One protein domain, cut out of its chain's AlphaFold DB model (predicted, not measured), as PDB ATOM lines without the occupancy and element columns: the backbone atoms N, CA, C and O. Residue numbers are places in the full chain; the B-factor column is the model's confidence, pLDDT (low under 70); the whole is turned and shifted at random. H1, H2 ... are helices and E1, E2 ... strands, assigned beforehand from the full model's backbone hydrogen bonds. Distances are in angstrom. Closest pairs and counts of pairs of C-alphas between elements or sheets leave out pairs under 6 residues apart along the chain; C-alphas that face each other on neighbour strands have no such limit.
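This is residues 26 to 84 of the 86 residues of the protein "Stage II sporulation E family protein" of Mycobacterium kansasii (UniProt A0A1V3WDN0). Two helices of like length, H1 and H2, lie side by side as an elongated helical hairpin, and one strand, E1, lies beside H2 with its closest approach near that helix's start. The printed part has 59 residues, in the order H1, H2, E1; the class is mostly helix, though under half of the residues are in named elements. It is compact, with a radius of gyration of the C-alphas of 11.4 A, and spans 35 by 19 by 15 A.

H1, residues 38 to 49, and H2, residues 58 to 69, form a hairpin at a shallow tilt of 29 degrees, opposite ways. They touch, H2 with residues 65 to 69 alone; the closest C-alphas, of Leu 48 and Leu 65, are 6.6 A apart. E1, residues 80 to 84, pairs with no named strand; its C-alpha of Ala 82 is 6.4 A from that of Leu 58 in H2, their closest. H1 and E1 are apart. In H1 and H2 every O i to N i+4 pair is within hydrogen-bond range.

H1 is 16.4 A long from C-alpha 38 at (202.816, 181.298, 340.593), H2 16.0 A, and E1 13.5 A, ending at C-alpha 84 at (179.843, 174.352, 350.601).

The C-alphas of Gly 35 and His 55, the farthest apart, are 35.6 A apart. The printed part has no cut, both links are short, and no printed residue is under 70 in pLDDT.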
ATOM      1  N   TYR A  26     193.528 177.527 350.926       95.94
ATOM      2  CA  TYR A  26     194.726 176.714 350.758       95.94
ATOM      3  C   TYR A  26     195.951 177.375 351.393       95.94
ATOM      4  O   TYR A  26     195.968 178.589 351.597       95.94
ATOM      5  N   THR A  27     196.960 176.567 351.724       94.81
ATOM      6  CA  THR A  27     198.307 177.062 352.049       94.81
ATOM      7  C   THR A  27     199.098 177.322 350.772       94.81
ATOM      8  O   THR A  27     198.891 176.652 349.759       94.81
ATOM      9  N   ASP A  28     200.010 178.287 350.821       92.69
ATOM     10  CA  ASP A  28     200.897 178.681 349.719       92.69
ATOM     11  C   ASP A  28     201.636 177.503 349.079       92.69
ATOM     12  O   ASP A  28     201.727 177.471 347.853       92.69
ATOM     13  N   GLY A  29     202.014 176.476 349.846       94.12
ATOM     14  CA  GLY A  29     202.593 175.236 349.316       94.12
ATOM     15  C   GLY A  29     201.791 174.554 348.188       94.12
ATOM     16  O   GLY A  29     202.348 173.749 347.437       94.12
ATOM     17  N   LEU A  30     200.493 174.862 348.019       94.38
ATOM     18  CA  LEU A  30     199.692 174.395 346.877       94.38
ATOM     19  C   LEU A  30     200.147 175.008 345.538       94.38
ATOM     20  O   LEU A  30     200.108 174.316 344.518       94.38
ATOM     21  N   ILE A  31     200.540 176.285 345.532       92.00
ATOM     22  CA  ILE A  31     200.817 177.067 344.313       92.00
ATOM     23  C   ILE A  31     202.263 177.574 344.222       92.00
ATOM     24  O   ILE A  31     202.794 177.678 343.117       92.00
ATOM     25  N   ASP A  32     202.916 177.845 345.352       90.44
ATOM     26  CA  ASP A  32     204.273 178.387 345.432       90.44
ATOM     27  C   ASP A  32     205.298 177.255 345.547       90.44
ATOM     28  O   ASP A  32     205.809 176.903 346.613       90.44
ATOM     29  N   ARG A  33     205.563 176.615 344.407       84.31
ATOM     30  CA  ARG A  33     206.592 175.578 344.292       84.31
ATOM     31  C   ARG A  33     207.869 176.169 343.720       84.31
ATOM     32  O   ARG A  33     207.843 176.941 342.762       84.31
ATOM     33  N   ARG A  34     209.022 175.728 344.233       82.00
ATOM     34  CA  ARG A  34     210.330 176.211 343.765       82.00
ATOM     35  C   ARG A  34     210.471 176.006 342.255       82.00
ATOM     36  O   ARG A  34     210.219 174.923 341.724       82.00
ATOM     37  N   GLY A  35     210.867 177.068 341.556       81.25
ATOM     38  CA  GLY A  35     211.057 177.053 340.103       81.25
ATOM     39  C   GLY A  35     209.768 176.967 339.276       81.25
ATOM     40  O   GLY A  35     209.861 176.732 338.072       81.25
ATOM     41  N   HIS A  36     208.591 177.139 339.887       82.50
ATOM     42  CA  HIS A  36     207.314 177.220 339.181       82.50
ATOM     43  C   HIS A  36     206.790 178.656 339.151       82.50
ATOM     44  O   HIS A  36     207.061 179.462 340.033       82.50
ATOM     45  N   ASP A  37     206.044 178.961 338.095       90.00
ATOM     46  CA  ASP A  37     205.378 180.247 337.925       90.00
ATOM     47  C   ASP A  37     204.059 180.256 338.713       90.00
ATOM     48  O   ASP A  37     203.153 179.465 338.420       90.00
ATOM     49  N   ILE A  38     203.976 181.142 339.707       90.31
ATOM     50  CA  ILE A  38     202.816 181.298 340.593       90.31
ATOM     51  C   ILE A  38     201.571 181.697 339.797       90.31
ATOM     52  O   ILE A  38     200.500 181.142 340.036       90.31
ATOM     53  N   GLU A  39     201.695 182.584 338.807       92.25
ATOM     54  CA  GLU A  39     200.558 183.032 337.990       92.25
ATOM     55  C   GLU A  39     199.975 181.866 337.191       92.25
ATOM     56  O   GLU A  39     198.761 181.660 337.114       92.25
ATOM     57  N   LYS A  40     200.854 181.017 336.650       92.62
ATOM     58  CA  LYS A  40     200.440 179.797 335.955       92.62
ATOM     59  C   LYS A  40     199.752 178.812 336.901       92.62
ATOM     60  O   LYS A  40     198.770 178.184 336.503       92.62
ATOM     61  N   ALA A  41     200.256 178.656 338.125       91.94
ATOM     62  CA  ALA A  41     199.646 177.786 339.128       91.94
ATOM     63  C   ALA A  41     198.268 178.307 339.567       91.94
ATOM     64  O   ALA A  41     197.326 177.520 339.696       91.94
ATOM     65  N   LEU A  42     198.116 179.623 339.722       93.31
ATOM     66  CA  LEU A  42     196.845 180.260 340.052       93.31
ATOM     67  C   LEU A  42     195.821 180.073 338.924       93.31
ATOM     68  O   LEU A  42     194.730 179.565 339.173       93.31
ATOM     69  N   ALA A  43     196.203 180.331 337.671       94.69
ATOM     70  CA  ALA A  43     195.333 180.098 336.516       94.69
ATOM     71  C   ALA A  43     194.889 178.625 336.396       94.69
ATOM     72  O   ALA A  43     193.741 178.328 336.065       94.69
ATOM     73  N   GLN A  44     195.779 177.671 336.692       93.94
ATOM     74  CA  GLN A  44     195.425 176.247 336.739       93.94
ATOM     75  C   GLN A  44     194.474 175.920 337.897       93.94
ATOM     76  O   GLN A  44     193.568 175.102 337.736       93.94
ATOM     77  N   THR A  45     194.662 176.558 339.052       94.56
ATOM     78  CA  THR A  45     193.772 176.434 340.215       94.56
ATOM     79  C   THR A  45     192.360 176.886 339.858       94.56
ATOM     80  O   THR A  45     191.409 176.129 340.051       94.56
ATOM     81  N   GLU A  46     192.226 178.064 339.247       94.81
ATOM     82  CA  GLU A  46     190.946 178.599 338.774       94.81
ATOM     83  C   GLU A  46     190.264 177.648 337.786       94.81
ATOM     84  O   GLU A  46     189.097 177.299 337.963       94.81
ATOM     85  N   GLN A  47     191.002 177.136 336.794       95.38
ATOM     86  CA  GLN A  47     190.479 176.167 335.823       95.38
ATOM     87  C   GLN A  47     189.965 174.878 336.475       95.38
ATOM     88  O   GLN A  47     188.990 174.288 336.008       95.38
ATOM     89  N   LEU A  48     190.610 174.413 337.546       95.00
ATOM     90  CA  LEU A  48     190.202 173.197 338.248       95.00
ATOM     91  C   LEU A  48     188.970 173.404 339.133       95.00
ATOM     92  O   LEU A  48     188.263 172.418 339.379       95.00
ATOM     93  N   ILE A  49     188.735 174.636 339.601       95.62
ATOM     94  CA  ILE A  49     187.662 175.010 340.536       95.62
ATOM     95  C   ILE A  49     186.420 175.559 339.819       95.62
ATOM     96  O   ILE A  49     185.317 175.331 340.300       95.62
ATOM     97  N   ILE A  50     186.547 176.188 338.644       94.50
ATOM     98  CA  ILE A  50     185.429 176.852 337.935       94.50
ATOM     99  C   ILE A  50     184.217 175.942 337.666       94.50
ATOM    100  O   ILE A  50     183.091 176.412 337.547       94.50
ATOM    101  N   GLY A  51     184.437 174.629 337.564       90.25
ATOM    102  CA  GLY A  51     183.380 173.636 337.355       90.25
ATOM    103  C   GLY A  51     182.777 173.056 338.635       90.25
ATOM    104  O   GLY A  51     181.973 172.130 338.541       90.25
ATOM    105  N   TRP A  52     183.194 173.506 339.820       95.25
ATOM    106  CA  TRP A  52     182.656 173.001 341.080       95.25
ATOM    107  C   TRP A  52     181.250 173.556 341.294       95.25
ATOM    108  O   TRP A  52     180.957 174.714 341.018       95.25
ATOM    109  N   GLN A  53     180.365 172.695 341.774       94.12
ATOM    110  CA  GLN A  53     178.953 172.978 341.995       94.12
ATOM    111  C   GLN A  53     178.552 172.467 343.379       94.12
ATOM    112  O   GLN A  53     179.240 171.628 343.958       94.12
ATOM    113  N   ALA A  54     177.400 172.897 343.894       91.94
ATOM    114  CA  ALA A  54     176.935 172.547 345.243       91.94
ATOM    115  C   ALA A  54     176.884 171.030 345.552       91.94
ATOM    116  O   ALA A  54     176.928 170.623 346.711       91.94
ATOM    117  N   HIS A  55     176.783 170.181 344.522       92.81
ATOM    118  CA  HIS A  55     176.764 168.717 344.633       92.81
ATOM    119  C   HIS A  55     178.108 168.050 344.290       92.81
ATOM    120  O   HIS A  55     178.198 166.822 344.253       92.81
ATOM    121  N   THR A  56     179.156 168.829 344.021       94.44
ATOM    122  CA  THR A  56     180.506 168.310 343.815       94.44
ATOM    123  C   THR A  56     180.997 167.621 345.085       94.44
ATOM    124  O   THR A  56     180.910 168.157 346.189       94.44
ATOM    125  N   SER A  57     181.566 166.425 344.926       96.56
ATOM    126  CA  SER A  57     182.288 165.746 345.998       96.56
ATOM    127  C   SER A  57     183.548 166.541 346.343       96.56
ATOM    128  O   SER A  57     184.590 166.383 345.704       96.56
ATOM    129  N   LEU A  58     183.469 167.409 347.358       96.81
ATOM    130  CA  LEU A  58     184.594 168.263 347.760       96.81
ATOM    131  C   LEU A  58     185.845 167.451 348.108       96.81
ATOM    132  O   LEU A  58     186.959 167.886 347.844       96.81
ATOM    133  N   ARG A  59     185.678 166.239 348.649       96.81
ATOM    134  CA  ARG A  59     186.799 165.345 348.959       96.81
ATOM    135  C   ARG A  59     187.586 164.965 347.706       96.81
ATOM    136  O   ARG A  59     188.807 165.093 347.684       96.81
ATOM    137  N   GLU A  60     186.888 164.495 346.676       97.12
ATOM    138  CA  GLU A  60     187.504 164.097 345.407       97.12
ATOM    139  C   GLU A  60     188.056 165.313 344.664       97.12
ATOM    140  O   GLU A  60     189.147 165.258 344.098       97.12
ATOM    141  N   ALA A  61     187.336 166.432 344.723       96.88
ATOM    142  CA  ALA A  61     187.741 167.679 344.103       96.88
ATOM    143  C   ALA A  61     189.033 168.239 344.728       96.88
ATOM    144  O   ALA A  61     189.980 168.527 343.997       96.88
ATOM    145  N   CYS A  62     189.137 168.283 346.062       97.38
ATOM    146  CA  CYS A  62     190.362 168.664 346.774       97.38
ATOM    147  C   CYS A  62     191.516 167.690 346.510       97.38
ATOM    148  O   CYS A  62     192.662 168.120 346.353       97.38
ATOM    149  N   GLN A  63     191.238 166.384 346.426       96.06
ATOM    150  CA  GLN A  63     192.258 165.394 346.087       96.06
ATOM    151  C   GLN A  63     192.797 165.616 344.668       96.06
ATOM    152  O   GLN A  63     194.015 165.598 344.474       96.06
ATOM    153  N   ARG A  64     191.919 165.875 343.688       95.69
ATOM    154  CA  ARG A  64     192.312 166.214 342.313       95.69
ATOM    155  C   ARG A  64     193.130 167.499 342.282       95.69
ATOM    156  O   ARG A  64     194.213 167.495 341.711       95.69
ATOM    157  N   LEU A  65     192.657 168.550 342.951       95.56
ATOM    158  CA  LEU A  65     193.344 169.839 343.043       95.56
ATOM    159  C   LEU A  65     194.777 169.668 343.567       95.56
ATOM    160  O   LEU A  65     195.737 170.058 342.908       95.56
ATOM    161  N   THR A  66     194.922 168.979 344.700       95.19
ATOM    162  CA  THR A  66     196.217 168.724 345.344       95.19
ATOM    163  C   THR A  66     197.134 167.863 344.471       95.19
ATOM    164  O   THR A  66     198.330 168.127 344.376       95.19
ATOM    165  N   THR A  67     196.596 166.828 343.820       94.62
ATOM    166  CA  THR A  67     197.390 165.910 342.982       94.62
ATOM    167  C   THR A  67     197.855 166.580 341.689       94.62
ATOM    168  O   THR A  67     198.951 166.289 341.217       94.62
ATOM    169  N   THR A  68     197.051 167.481 341.118       93.62
ATOM    170  CA  THR A  68     197.399 168.203 339.888       93.62
ATOM    171  C   THR A  68     198.384 169.339 340.150       93.62
ATOM    172  O   THR A  68     199.345 169.486 339.397       93.62
ATOM    173  N   LEU A  69     198.170 170.130 341.206       92.81
ATOM    174  CA  LEU A  69     198.965 171.335 341.462       92.81
ATOM    175  C   LEU A  69     200.227 171.067 342.283       92.81
ATOM    176  O   LEU A  69     201.255 171.682 342.014       92.81
ATOM    177  N   ALA A  70     200.176 170.125 343.229       92.75
ATOM    178  CA  ALA A  70     201.287 169.795 344.121       92.75
ATOM    179  C   ALA A  70     201.517 168.269 344.224       92.75
ATOM    180  O   ALA A  70     201.379 167.671 345.309       92.75
ATOM    181  N   PRO A  71     201.856 167.603 343.099       92.06
ATOM    182  CA  PRO A  71     202.214 166.191 343.115       92.06
ATOM    183  C   PRO A  71     203.487 165.961 343.952       92.06
ATOM    184  O   PRO A  71     204.367 166.821 343.966       92.06
ATOM    185  N   PRO A  72     203.622 164.811 344.637       90.00
ATOM    186  CA  PRO A  72     204.872 164.441 345.297       90.00
ATOM    187  C   PRO A  72     206.050 164.302 344.308       90.00
ATOM    188  O   PRO A  72     205.826 163.888 343.167       90.00
ATOM    189  N   PRO A  73     207.303 164.537 344.747       90.38
ATOM    190  CA  PRO A  73     207.702 165.014 346.076       90.38
ATOM    191  C   PRO A  73     207.366 166.500 346.280       90.38
ATOM    192  O   PRO A  73     207.356 167.273 345.326       90.38
ATOM    193  N   ARG A  74     207.074 166.892 347.526       87.56
ATOM    194  CA  ARG A  74     206.698 168.268 347.884       87.56
ATOM    195  C   ARG A  74     207.820 168.942 348.656       87.56
ATOM    196  O   ARG A  74     208.400 168.322 349.544       87.56
ATOM    197  N   ASP A  75     208.070 170.200 348.321       86.62
ATOM    198  CA  ASP A  75     209.041 171.049 349.017       86.62
ATOM    199  C   ASP A  75     208.438 171.764 350.237       86.62
ATOM    200  O   ASP A  75     209.194 172.297 351.049       86.62
ATOM    201  N   ASP A  76     207.104 171.779 350.347       91.75
ATOM    202  CA  ASP A  76     206.343 172.447 351.405       91.75
ATOM    203  C   ASP A  76     205.036 171.696 351.739       91.75
ATOM    204  O   ASP A  76     204.579 170.826 350.982       91.75
ATOM    205  N   ASP A  77     204.437 172.028 352.880       93.75
ATOM    206  CA  ASP A  77     203.188 171.450 353.359       93.75
ATOM    207  C   ASP A  77     201.976 171.994 352.589       93.75
ATOM    208  O   ASP A  77     201.751 173.198 352.438       93.75
ATOM    209  N   VAL A  78     201.126 171.073 352.133       94.88
ATOM    210  CA  VAL A  78     199.930 171.403 351.352       94.88
ATOM    211  C   VAL A  78     198.685 171.067 352.150       94.88
ATOM    212  O   VAL A  78     198.431 169.900 352.459       94.88
ATOM    213  N   CYS A  79     197.876 172.086 352.421       95.56
ATOM    214  CA  CYS A  79     196.552 171.952 353.005       95.56
ATOM    215  C   CYS A  79     195.519 172.626 352.100       95.56
ATOM    216  O   CYS A  79     195.733 173.740 351.627       95.56
ATOM    217  N   VAL A  80     194.389 171.950 351.880       96.88
ATOM    218  CA  VAL A  80     193.225 172.498 351.177       96.88
ATOM    219  C   VAL A  80     191.986 172.242 352.025       96.88
ATOM    220  O   VAL A  80     191.690 171.096 352.375       96.88
ATOM    221  N   LEU A  81     191.245 173.306 352.317       97.62
ATOM    222  CA  LEU A  81     189.946 173.278 352.973       97.62
ATOM    223  C   LEU A  81     188.890 173.767 351.983       97.62
ATOM    224  O   LEU A  81     189.023 174.851 351.423       97.62
ATOM    225  N   ALA A  82     187.830 172.984 351.798       97.31
ATOM    226  CA  ALA A  82     186.682 173.386 350.997       97.31
ATOM    227  C   ALA A  82     185.394 173.219 351.803       97.31
ATOM    228  O   ALA A  82     185.204 172.197 352.470       97.31
ATOM    229  N   VAL A  83     184.512 174.213 351.723       96.38
ATOM    230  CA  VAL A  83     183.213 174.222 352.404       96.38
ATOM    231  C   VAL A  83     182.144 174.689 351.428       96.38
ATOM    232  O   VAL A  83     182.301 175.734 350.804       96.38
ATOM    233  N   THR A  84     181.053 173.930 351.319       96.56
ATOM    234  CA  THR A  84     179.843 174.352 350.601       96.56
ATOM    235  C   THR A  84     178.862 174.970 351.585       96.56
ATOM    236  O   THR A  84     178.559 174.362 352.616       96.56
TER     237      THR A  84